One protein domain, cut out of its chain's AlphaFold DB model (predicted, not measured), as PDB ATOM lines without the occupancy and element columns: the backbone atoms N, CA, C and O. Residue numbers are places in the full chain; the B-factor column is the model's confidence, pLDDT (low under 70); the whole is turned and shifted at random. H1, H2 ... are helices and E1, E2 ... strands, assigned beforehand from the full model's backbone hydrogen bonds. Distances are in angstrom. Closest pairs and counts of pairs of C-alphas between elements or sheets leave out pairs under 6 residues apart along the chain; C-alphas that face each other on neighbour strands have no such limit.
ATOM      1  N   VAL A  67      -0.129 -22.993  12.653       86.25
ATOM      2  CA  VAL A  67      -0.426 -23.013  14.085       86.25
ATOM      3  C   VAL A  67      -1.886 -23.361  14.310       86.25
ATOM      4  O   VAL A  67      -2.769 -22.879  13.605       86.25
ATOM      5  N   GLY A  68      -2.137 -24.170  15.330       85.81
ATOM      6  CA  GLY A  68      -3.469 -24.560  15.764       85.81
ATOM      7  C   GLY A  68      -3.524 -24.749  17.273       85.81
ATOM      8  O   GLY A  68      -2.543 -24.523  17.984       85.81
ATOM      9  N   TRP A  69      -4.680 -25.187  17.756       83.81
ATOM     10  CA  TRP A  69      -4.918 -25.442  19.174       83.81
ATOM     11  C   TRP A  69      -5.494 -26.841  19.370       83.81
ATOM     12  O   TRP A  69      -6.390 -27.255  18.635       83.81
ATOM     13  N   ARG A  70      -5.004 -27.553  20.386       82.25
ATOM     14  CA  ARG A  70      -5.585 -28.803  20.886       82.25
ATOM     15  C   ARG A  70      -5.606 -28.750  22.405       82.25
ATOM     16  O   ARG A  70      -4.562 -28.537  23.010       82.25
ATOM     17  N   ASP A  71      -6.786 -28.898  23.003       84.56
ATOM     18  CA  ASP A  71      -6.976 -28.904  24.461       84.56
ATOM     19  C   ASP A  71      -6.312 -27.707  25.174       84.56
ATOM     20  O   ASP A  71      -5.635 -27.859  26.186       84.56
ATOM     21  N   ALA A  72      -6.476 -26.501  24.612       79.44
ATOM     22  CA  ALA A  72      -5.858 -25.248  25.076       79.44
ATOM     23  C   ALA A  72      -4.317 -25.174  24.988       79.44
ATOM     24  O   ALA A  72      -3.715 -24.224  25.488       79.44
ATOM     25  N   VAL A  73      -3.671 -26.113  24.294       84.06
ATOM     26  CA  VAL A  73      -2.236 -26.084  23.983       84.06
ATOM     27  C   VAL A  73      -2.030 -25.733  22.510       84.06
ATOM     28  O   VAL A  73      -2.713 -26.267  21.633       84.06
ATOM     29  N   MET A  74      -1.074 -24.845  22.228       86.44
ATOM     30  CA  MET A  74      -0.668 -24.545  20.854       86.44
ATOM     31  C   MET A  74       0.064 -25.739  20.236       86.44
ATOM     32  O   MET A  74       0.985 -26.303  20.833       86.44
ATOM     33  N   ILE A  75      -0.332 -26.095  19.019       91.81
ATOM     34  CA  ILE A  75       0.281 -27.149  18.206       91.81
ATOM     35  C   ILE A  75       0.756 -26.578  16.872       91.81
ATOM     36  O   ILE A  75       0.240 -25.563  16.397       91.81
ATOM     37  N   TYR A  76       1.744 -27.243  16.279       91.44
ATOM     38  CA  TYR A  76       2.504 -26.736  15.141       91.44
ATOM     39  C   TYR A  76       2.621 -27.789  14.046       91.44
ATOM     40  O   TYR A  76       2.743 -28.985  14.323       91.44
ATOM     41  N   CYS A  77       2.642 -27.346  12.795       91.25
ATOM     42  CA  CYS A  77       3.159 -28.153  11.701       91.25
ATOM     43  C   CYS A  77       4.647 -28.459  11.936       91.25
ATOM     44  O   CYS A  77       5.374 -27.585  12.416       91.25
ATOM     45  N   PRO A  78       5.142 -29.653  11.571       91.38
ATOM     46  CA  PRO A  78       6.570 -29.935  11.649       91.38
ATOM     47  C   PRO A  78       7.414 -28.934  10.841       91.38
ATOM     48  O   PRO A  78       6.936 -28.421   9.819       91.38
ATOM     49  N   PRO A  79       8.682 -28.675  11.228       89.25
ATOM     50  CA  PRO A  79       9.542 -27.717  10.533       89.25
ATOM     51  C   PRO A  79       9.682 -27.996   9.031       89.25
ATOM     52  O   PRO A  79       9.747 -27.061   8.239       89.25
ATOM     53  N   SER A  80       9.635 -29.268   8.615       84.25
ATOM     54  CA  SER A  80       9.675 -29.670   7.201       84.25
ATOM     55  C   SER A  80       8.519 -29.136   6.347       84.25
ATOM     56  O   SER A  80       8.610 -29.166   5.123       84.25
ATOM     57  N   VAL A  81       7.425 -28.694   6.973       80.31
ATOM     58  CA  VAL A  81       6.223 -28.179   6.299       80.31
ATOM     59  C   VAL A  81       6.015 -26.691   6.582       80.31
ATOM     60  O   VAL A  81       5.700 -25.935   5.666       80.31
ATOM     61  N   GLY A  82       6.210 -26.263   7.834       68.31
ATOM     62  CA  GLY A  82       5.808 -24.935   8.311       68.31
ATOM     63  C   GLY A  82       6.934 -24.026   8.807       68.31
ATOM     64  O   GLY A  82       6.648 -23.034   9.474       68.31
ATOM     65  N   HIS A  83       8.216 -24.335   8.567       77.56
ATOM     66  CA  HIS A  83       9.286 -23.435   9.011       77.56
ATOM     67  C   HIS A  83       9.327 -22.139   8.196       77.56
ATOM     68  O   HIS A  83       9.534 -22.155   6.981       77.56
ATOM     69  N   ILE A  84       9.151 -21.006   8.886       74.81
ATOM     70  CA  ILE A  84       9.287 -19.680   8.293       74.81
ATOM     71  C   ILE A  84      10.710 -19.198   8.528       74.81
ATOM     72  O   ILE A  84      11.107 -18.897   9.653       74.81
ATOM     73  N   THR A  85      11.463 -19.063   7.443       68.75
ATOM     74  CA  THR A  85      12.728 -18.339   7.484       68.75
ATOM     75  C   THR A  85      12.461 -16.826   7.529       68.75
ATOM     76  O   THR A  85      11.448 -16.369   6.988       68.75
ATOM     77  N   PRO A  86      13.332 -16.014   8.155       59.78
ATOM     78  CA  PRO A  86      13.115 -14.569   8.287       59.78
ATOM     79  C   PRO A  86      12.871 -13.834   6.956       59.78
ATOM     80  O   PRO A  86      12.125 -12.862   6.920       59.78
ATOM     81  N   ASP A  87      13.442 -14.321   5.850       57.38
ATOM     82  CA  ASP A  87      13.255 -13.809   4.484       57.38
ATOM     83  C   ASP A  87      11.906 -14.197   3.845       57.38
ATOM     84  O   ASP A  87      11.525 -13.656   2.806       57.38
ATOM     85  N   ARG A  88      11.163 -15.128   4.454       62.84
ATOM     86  CA  ARG A  88       9.874 -15.644   3.965       62.84
ATOM     87  C   ARG A  88       8.710 -15.360   4.905       62.84
ATOM     88  O   ARG A  88       7.658 -15.984   4.759       62.84
ATOM     89  N   LEU A  89       8.856 -14.412   5.829       63.28
ATOM     90  CA  LEU A  89       7.752 -13.942   6.663       63.28
ATOM     91  C   LEU A  89       6.646 -13.353   5.777       63.28
ATOM     92  O   LEU A  89       6.754 -12.247   5.252       63.28
ATOM     93  N   ARG A  90       5.574 -14.123   5.579       63.16
ATOM     94  CA  ARG A  90       4.371 -13.690   4.859       63.16
ATOM     95  C   ARG A  90       3.293 -13.306   5.860       63.16
ATOM     96  O   ARG A  90       3.235 -13.858   6.944       63.16
ATOM     97  N   TRP A  91       2.395 -12.401   5.476       60.53
ATOM     98  CA  TRP A  91       1.244 -11.990   6.298       60.53
ATOM     99  C   TRP A  91       0.081 -12.985   6.320       60.53
ATOM    100  O   TRP A  91      -0.906 -12.758   7.020       60.53
ATOM    101  N   ARG A  92       0.188 -14.059   5.534       68.75
ATOM    102  CA  ARG A  92      -0.813 -15.112   5.406       68.75
ATOM    103  C   ARG A  92      -0.177 -16.474   5.677       68.75
ATOM    104  O   ARG A  92       0.787 -16.818   4.996       68.75
ATOM    105  N   ALA A  93      -0.718 -17.203   6.648       71.75
ATOM    106  CA  ALA A  93      -0.354 -18.585   6.929       71.75
ATOM    107  C   ALA A  93      -0.663 -19.432   5.696       71.75
ATOM    108  O   ALA A  93      -1.746 -19.310   5.112       71.75
ATOM    109  N   GLN A  94       0.311 -20.222   5.258       76.25
ATOM    110  CA  GLN A  94       0.172 -21.098   4.092       76.25
ATOM    111  C   GLN A  94      -0.238 -22.503   4.522       76.25
ATOM    112  O   GLN A  94      -0.820 -23.246   3.735       76.25
ATOM    113  N   ASN A  95       0.073 -22.853   5.768       81.50
ATOM    114  CA  ASN A  95      -0.212 -24.146   6.347       81.50
ATOM    115  C   ASN A  95      -1.349 -24.028   7.366       81.50
ATOM    116  O   ASN A  95      -1.439 -23.054   8.112       81.50
ATOM    117  N   GLU A  96      -2.206 -25.043   7.406       79.12
ATOM    118  CA  GLU A  96      -3.330 -25.148   8.332       79.12
ATOM    119  C   GLU A  96      -3.242 -26.479   9.080       79.12
ATOM    120  O   GLU A  96      -2.794 -27.486   8.522       79.12
ATOM    121  N   ILE A  97      -3.668 -26.476  10.346       84.31
ATOM    122  CA  ILE A  97      -3.835 -27.698  11.126       84.31
ATOM    123  C   ILE A  97      -5.318 -28.042  11.181       84.31
ATOM    124  O   ILE A  97      -6.086 -27.382  11.879       84.31
ATOM    125  N   ALA A  98      -5.697 -29.115  10.494       83.25
ATOM    126  CA  ALA A  98      -7.039 -29.682  10.525       83.25
ATOM    127  C   ALA A  98      -6.993 -31.027  11.258       83.25
ATOM    128  O   ALA A  98      -6.145 -31.864  10.960       83.25
ATOM    129  N   GLU A  99      -7.866 -31.224  12.250       83.88
ATOM    130  CA  GLU A  99      -7.972 -32.489  13.006       83.88
ATOM    131  C   GLU A  99      -6.636 -32.969  13.622       83.88
ATOM    132  O   GLU A  99      -6.370 -34.161  13.767       83.88
ATOM    133  N   GLY A 100      -5.758 -32.030  13.994       83.88
ATOM    134  CA  GLY A 100      -4.433 -32.344  14.538       83.88
ATOM    135  C   GLY A 100      -3.413 -32.808  13.492       83.88
ATOM    136  O   GLY A 100      -2.370 -33.349  13.862       83.88
ATOM    137  N   GLN A 101      -3.682 -32.589  12.205       87.06
ATOM    138  CA  GLN A 101      -2.781 -32.888  11.099       87.06
ATOM    139  C   GLN A 101      -2.458 -31.638  10.281       87.06
ATOM    140  O   GLN A 101      -3.294 -30.766  10.074       87.06
ATOM    141  N   CYS A 102      -1.226 -31.586   9.788       86.50
ATOM    142  CA  CYS A 102      -0.722 -30.627   8.824       86.50
ATOM    143  C   CYS A 102      -0.501 -31.335   7.481       86.50
ATOM    144  O   CYS A 102       0.532 -31.976   7.244       86.50
ATOM    145  N   GLY A 103      -1.518 -31.308   6.619       84.56
ATOM    146  CA  GLY A 103      -1.557 -32.153   5.427       84.56
ATOM    147  C   GLY A 103      -1.519 -33.637   5.810       84.56
ATOM    148  O   GLY A 103      -2.460 -34.145   6.401       84.56
ATOM    149  N   LYS A 104      -0.426 -34.335   5.481       87.06
ATOM    150  CA  LYS A 104      -0.223 -35.757   5.837       87.06
ATOM    151  C   LYS A 104       0.604 -35.966   7.110       87.06
ATOM    152  O   LYS A 104       0.852 -37.107   7.489       87.06
ATOM    153  N   GLN A 105       1.104 -34.895   7.719       88.25
ATOM    154  CA  GLN A 105       1.965 -34.975   8.895       88.25
ATOM    155  C   GLN A 105       1.160 -34.700  10.162       88.25
ATOM    156  O   GLN A 105       0.307 -33.820  10.172       88.25
ATOM    157  N   ALA A 106       1.435 -35.421  11.245       91.50
ATOM    158  CA  ALA A 106       0.829 -35.111  12.534       91.50
ATOM    159  C   ALA A 106       1.342 -33.759  13.053       91.50
ATOM    160  O   ALA A 106       2.531 -33.452  12.932       91.50
ATOM    161  N   ALA A 107       0.452 -32.966  13.647       93.00
ATOM    162  CA  ALA A 107       0.847 -31.770  14.368       93.00
ATOM    163  C   ALA A 107       1.651 -32.143  15.620       93.00
ATOM    164  O   ALA A 107       1.391 -33.154  16.280       93.00
ATOM    165  N   ILE A 108       2.620 -31.300  15.952       94.75
ATOM    166  CA  ILE A 108       3.585 -31.524  17.022       94.75
ATOM    167  C   ILE A 108       3.540 -30.397  18.054       94.75
ATOM    168  O   ILE A 108       2.983 -29.323  17.825       94.75
ATOM    169  N   THR A 109       4.120 -30.657  19.220       95.19
ATOM    170  CA  THR A 109       4.300 -29.649  20.275       95.19
ATOM    171  C   THR A 109       5.426 -28.672  19.927       95.19
ATOM    172  O   THR A 109       6.280 -28.965  19.090       95.19
ATOM    173  N   ALA A 110       5.476 -27.527  20.615       94.25
ATOM    174  CA  ALA A 110       6.560 -26.556  20.446       94.25
ATOM    175  C   ALA A 110       7.943 -27.154  20.746       94.25
ATOM    176  O   ALA A 110       8.905 -26.855  20.043       94.25
ATOM    177  N   GLN A 111       8.045 -28.005  21.775       96.38
ATOM    178  CA  GLN A 111       9.315 -28.634  22.134       96.38
ATOM    179  C   GLN A 111       9.769 -29.590  21.030       96.38
ATOM    180  O   GLN A 111      10.868 -29.433  20.519       96.38
ATOM    181  N   GLN A 112       8.879 -30.468  20.556       96.19
ATOM    182  CA  GLN A 112       9.177 -31.353  19.422       96.19
ATOM    183  C   GLN A 112       9.565 -30.576  18.159       96.19
ATOM    184  O   GLN A 112      10.415 -31.031  17.398       96.19
ATOM    185  N   TYR A 113       8.952 -29.414  17.922       94.81
ATOM    186  CA  TYR A 113       9.317 -28.545  16.806       94.81
ATOM    187  C   TYR A 113      10.765 -28.057  16.930       94.81
ATOM    188  O   TYR A 113      11.532 -28.156  15.973       94.81
ATOM    189  N   ILE A 114      11.151 -27.561  18.107       94.75
ATOM    190  CA  ILE A 114      12.517 -27.107  18.383       94.75
ATOM    191  C   ILE A 114      13.517 -28.264  18.325       94.75
ATOM    192  O   ILE A 114      14.565 -28.110  17.701       94.75
ATOM    193  N   ASP A 115      13.175 -29.426  18.877       95.19
ATOM    194  CA  ASP A 115      14.025 -30.619  18.833       95.19
ATOM    195  C   ASP A 115      14.293 -31.061  17.386       95.19
ATOM    196  O   ASP A 115      15.407 -31.449  17.045       95.19
ATOM    197  N   GLN A 116      13.288 -30.969  16.508       94.44
ATOM    198  CA  GLN A 116      13.444 -31.282  15.085       94.44
ATOM    199  C   GLN A 116      14.232 -30.216  14.315       94.44
ATOM    200  O   GLN A 116      14.912 -30.549  13.346       94.44
ATOM    201  N   LEU A 117      14.118 -28.943  14.702       91.69
ATOM    202  CA  LEU A 117      14.752 -27.830  13.994       91.69
ATOM    203  C   LEU A 117      16.218 -27.624  14.401       91.69
ATOM    204  O   LEU A 117      17.068 -27.405  13.542       91.69
ATOM    205  N   ILE A 118      16.498 -27.641  15.703       90.62
ATOM    206  CA  ILE A 118      17.811 -27.315  16.286       90.62
ATOM    207  C   ILE A 118      18.568 -28.592  16.680       90.62
ATOM    208  O   ILE A 118      19.796 -28.623  16.639       90.62
ATOM    209  N   GLY A 119      17.841 -29.652  17.027       92.25
ATOM    210  CA  GLY A 119      18.381 -30.903  17.548       92.25
ATOM    211  C   GLY A 119      17.819 -31.214  18.933       92.25
ATOM    212  O   GLY A 119      17.627 -30.316  19.756       92.25
ATOM    213  N   ALA A 120      17.568 -32.499  19.189       93.94
ATOM    214  CA  ALA A 120      17.102 -32.973  20.487       93.94
ATOM    215  C   ALA A 120      18.081 -32.568  21.600       93.94
ATOM    216  O   ALA A 120      19.298 -32.629  21.414       93.94
ATOM    217  N   ASP A 121      17.535 -32.125  22.735       92.62
ATOM    218  CA  ASP A 121      18.284 -31.699  23.928       92.62
ATOM    219  C   ASP A 121      19.250 -30.518  23.705       92.62
ATOM    220  O   ASP A 121      20.085 -30.217  24.558       92.62
ATOM    221  N   LYS A 122      19.133 -29.799  22.580       92.19
ATOM    222  CA  LYS A 122      19.944 -28.603  22.290       92.19
ATOM    223  C   LYS A 122      19.250 -27.292  22.646       92.19
ATOM    224  O   LYS A 122      19.902 -26.248  22.692       92.19
ATOM    225  N   ALA A 123      17.949 -27.313  22.926       93.75
ATOM    226  CA  ALA A 123      17.205 -26.133  23.348       93.75
ATOM    227  C   ALA A 123      15.942 -26.488  24.143       93.75
ATOM    228  O   ALA A 123      15.328 -27.531  23.943       93.75
ATOM    229  N   VAL A 124      15.524 -25.576  25.020       95.69
ATOM    230  CA  VAL A 124      14.281 -25.686  25.797       95.69
ATOM    231  C   VAL A 124      13.336 -24.564  25.399       95.69
ATOM    232  O   VAL A 124      13.740 -23.397  25.374       95.69
ATOM    233  N   VAL A 125      12.078 -24.900  25.122       94.12
ATOM    234  CA  VAL A 125      11.023 -23.910  24.889       94.12
ATOM    235  C   VAL A 125      10.688 -23.200  26.196       94.12
ATOM    236  O   VAL A 125      10.363 -23.832  27.197       94.12
ATOM    237  N   LEU A 126      10.751 -21.871  26.178       92.25
ATOM    238  CA  LEU A 126      10.410 -21.037  27.330       92.25
ATOM    239  C   LEU A 126       8.997 -20.479  27.248       92.25
ATOM    240  O   LEU A 126       8.330 -20.319  28.264       92.25
ATOM    241  N   SER A 127       8.568 -20.117  26.044       90.69
ATOM    242  CA  SER A 127       7.283 -19.472  25.835       90.69
ATOM    243  C   SER A 127       6.846 -19.625  24.390       90.69
ATOM    244  O   SER A 127       7.670 -19.738  23.479       90.69
ATOM    245  N   VAL A 128       5.536 -19.596  24.193       90.06
ATOM    246  CA  VAL A 128       4.902 -19.593  22.884       90.06
ATOM    247  C   VAL A 128       3.850 -18.503  22.846       90.06
ATOM    248  O   VAL A 128       3.178 -18.249  23.845       90.06
ATOM    249  N   ALA A 129       3.695 -17.857  21.697       84.56
ATOM    250  CA  ALA A 129       2.630 -16.887  21.504       84.56
ATOM    251  C   ALA A 129       2.063 -16.963  20.082       84.56
ATOM    252  O   ALA A 129       2.812 -17.219  19.131       84.56
ATOM    253  N   PRO A 130       0.751 -16.732  19.910       79.50
ATOM    254  CA  PRO A 130       0.189 -16.499  18.596       79.50
ATOM    255  C   PRO A 130       0.600 -15.108  18.106       79.50
ATOM    256  O   PRO A 130       0.539 -14.122  18.840       79.50
ATOM    257  N   VAL A 131       0.976 -15.019  16.839       75.75
ATOM    258  CA  VAL A 131       1.163 -13.759  16.130       75.75
ATOM    259  C   VAL A 131      -0.020 -13.609  15.183       75.75
ATOM    260  O   VAL A 131      -0.165 -14.345  14.207       75.75
ATOM    261  N   MET A 132      -0.915 -12.683  15.521       64.25
ATOM    262  CA  MET A 132      -2.151 -12.472  14.776       64.25
ATOM    263  C   MET A 132      -1.872 -11.565  13.576       64.25
ATOM    264  O   MET A 132      -1.694 -10.356  13.721       64.25
ATOM    265  N   GLY A 133      -1.824 -12.155  12.385       62.84
ATOM    266  CA  GLY A 133      -1.863 -11.420  11.127       62.84
ATOM    267  C   GLY A 133      -3.292 -11.002  10.776       62.84
ATOM    268  O   GLY A 133      -4.267 -11.530  11.309       62.84
ATOM    269  N   ARG A 134      -3.433 -10.078   9.818       51.00
ATOM    270  CA  ARG A 134      -4.738  -9.544   9.377       51.00
ATOM    271  C   ARG A 134      -5.710 -10.624   8.865       51.00
ATOM    272  O   ARG A 134      -6.914 -10.393   8.886       51.00
ATOM    273  N   TYR A 135      -5.198 -11.779   8.421       51.53
ATOM    274  CA  TYR A 135      -5.986 -12.878   7.840       51.53
ATOM    275  C   TYR A 135      -5.528 -14.286   8.262       51.53
ATOM    276  O   TYR A 135      -5.999 -15.267   7.694       51.53
ATOM    277  N   SER A 136      -4.592 -14.415   9.208       63.19
ATOM    278  CA  SER A 136      -4.064 -15.722   9.621       63.19
ATOM    279  C   SER A 136      -3.319 -15.679  10.953       63.19
ATOM    280  O   SER A 136      -2.762 -14.644  11.318       63.19
ATOM    281  N   ALA A 137      -3.246 -16.826  11.631       66.81
ATOM    282  CA  ALA A 137      -2.460 -17.004  12.847       66.81
ATOM    283  C   ALA A 137      -1.084 -17.611  12.534       66.81
ATOM    284  O   ALA A 137      -0.990 -18.646  11.879       66.81
ATOM    285  N   PHE A 138      -0.034 -16.971  13.036       80.31
ATOM    286  CA  PHE A 138       1.326 -17.503  13.089       80.31
ATOM    287  C   PHE A 138       1.698 -17.837  14.526       80.31
ATOM    288  O   PHE A 138       1.011 -17.444  15.471       80.31
ATOM    289  N   GLY A 139       2.809 -18.540  14.701       82.94
ATOM    290  CA  GLY A 139       3.386 -18.810  16.010       82.94
ATOM    291  C   GLY A 139       4.739 -18.156  16.141       82.94
ATOM    292  O   GLY A 139       5.509 -18.115  15.184       82.94
ATOM    293  N   ILE A 140       5.051 -17.708  17.348       86.88
ATOM    294  CA  ILE A 140       6.428 -17.515  17.778       86.88
ATOM    295  C   ILE A 140       6.732 -18.497  18.905       86.88
ATOM    296  O   ILE A 140       5.934 -18.664  19.831       86.88
ATOM    297  N   ILE A 141       7.877 -19.166  18.804       91.06
ATOM    298  CA  ILE A 141       8.408 -20.042  19.849       91.06
ATOM    299  C   ILE A 141       9.706 -19.416  20.344       91.06
ATOM    300  O   ILE A 141      10.666 -19.289  19.581       91.06
ATOM    301  N   TYR A 142       9.742 -19.032  21.618       91.38
ATOM    302  CA  TYR A 142      10.950 -18.559  22.287       91.38
ATOM    303  C   TYR A 142      11.638 -19.731  22.963       91.38
ATOM    304  O   TYR A 142      10.999 -20.507  23.681       91.38
ATOM    305  N   TYR A 143      12.945 -19.834  22.774       92.56
ATOM    306  CA  TYR A 143      13.736 -20.921  23.328       92.56
ATOM    307  C   TYR A 143      15.019 -20.408  23.975       92.56
ATOM    308  O   TYR A 143      15.500 -19.301  23.709       92.56
ATOM    309  N   ARG A 144      15.587 -21.254  24.827       93.81
ATOM    310  CA  ARG A 144      16.939 -21.115  25.357       93.81
ATOM    311  C   ARG A 144      17.786 -22.271  24.853       93.81
ATOM    312  O   ARG A 144      17.454 -23.423  25.117       93.81
ATOM    313  N   ALA A 145      18.862 -21.956  24.147       92.56
ATOM    314  CA  ALA A 145      19.866 -22.915  23.724       92.56
ATOM    315  C   ALA A 145      20.606 -23.471  24.945       92.56
ATOM    316  O   ALA A 145      20.892 -22.744  25.899       92.56
ATOM    317  N   ILE A 146      20.908 -24.763  24.902       91.00
ATOM    318  CA  ILE A 146      21.755 -25.440  25.875       91.00
ATOM    319  C   ILE A 146      23.166 -25.430  25.287       91.00
ATOM    320  O   ILE A 146      23.446 -26.118  24.308       91.00
TER     321      ILE A 146
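AT A GLANCE: This is residues 67 to 146 of the 148 residues of an uncharacterized protein of Pseudomonas stutzeri B1SMN1 (UniProt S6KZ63). A long two-stranded hairpin, E3 and E4, makes the longest axis; the short helix H2 packs on E3, and a much shorter hairpin, E1 and E2, sits crosswise to it near residues 128 to 138. The small helix H1 is near H2, and residues 83 to 109, with no named element, make a wide loop from H1 to H2. The printed part has 80 residues, with four named strands and two named helices in the order E1, E2, H1, H2, E3, E4, in the mixed class of helices and strands; each of its two sheets is one antiparallel pair. It is compact, with a radius of gyration of the C-alphas of 12.1 A, and spans 35 by 27 by 23 A.

IN THESE COORDINATES: Strand E1 is residues 67 to 70, beginning at C-alpha 67 at (-0.426, -23.013, 14.085), and strand E2 is residues 73 to 76. Helix H1 is residues 79 to 82, 5.2 A long. Helix H2 is residues 110 to 118, beginning at C-alpha 110 at (6.560, -26.556, 20.446), and measures 12.0 A. Strand E3, residues 123 to 132, is 25.2 A from first to last C-alpha and bends by 63 degrees at residue 126. Strand E4, residues 137 to 145, is 25.5 A and ends at C-alpha 145 at (19.866, -22.915, 23.724).

HOW THE PARTS SIT: E1 and E2 form an antiparallel hairpin at 140 degrees, with N 68 and O 75 within hydrogen-bond range at 3.0 A. The closest C-alphas of E1 and E4 are those of Val 67 and Phe 138, 5.9 A apart. Those of E2 and E3 are Met 74 and Val 128, 7.7 A apart, while E2 and E4 are only just apart, at 8.0 A. The closest C-alphas of E2 and H2 are those of Tyr 76 and Ala 110, 6.7 A apart. H1 and H2 only just touch, with 3 pairs of C-alphas within 8 A, the closest being Pro 79 and Leu 117 at 6.3 A. H1 is apart from E1, E3 and E4. The closest C-alphas of H2 and E3 are those of Gln 111 and Val 125, 5.7 A apart. E3 and E4 form an antiparallel hairpin at 159 degrees, with N 131 and O 138 within hydrogen-bond range at 2.8 A and N 124 and O 144 at 2.9 A. In H2 every O i to N i+4 pair is within hydrogen-bond range; H1 is too short for such a pair.

THE WHOLE: The C-alphas farthest apart are those of Tyr 135 and Ile 146, at 35.4 A. The printed part has no cut. The link from H1 to H2, 27 residues, is long; the other links are tight. Residues 101 to 102 pair with residues 105 to 106, antiparallel. The mean pLDDT of the printed part is 83.1, and residue 82, residues 85 to 92 and residues 132 to 137 are under 70.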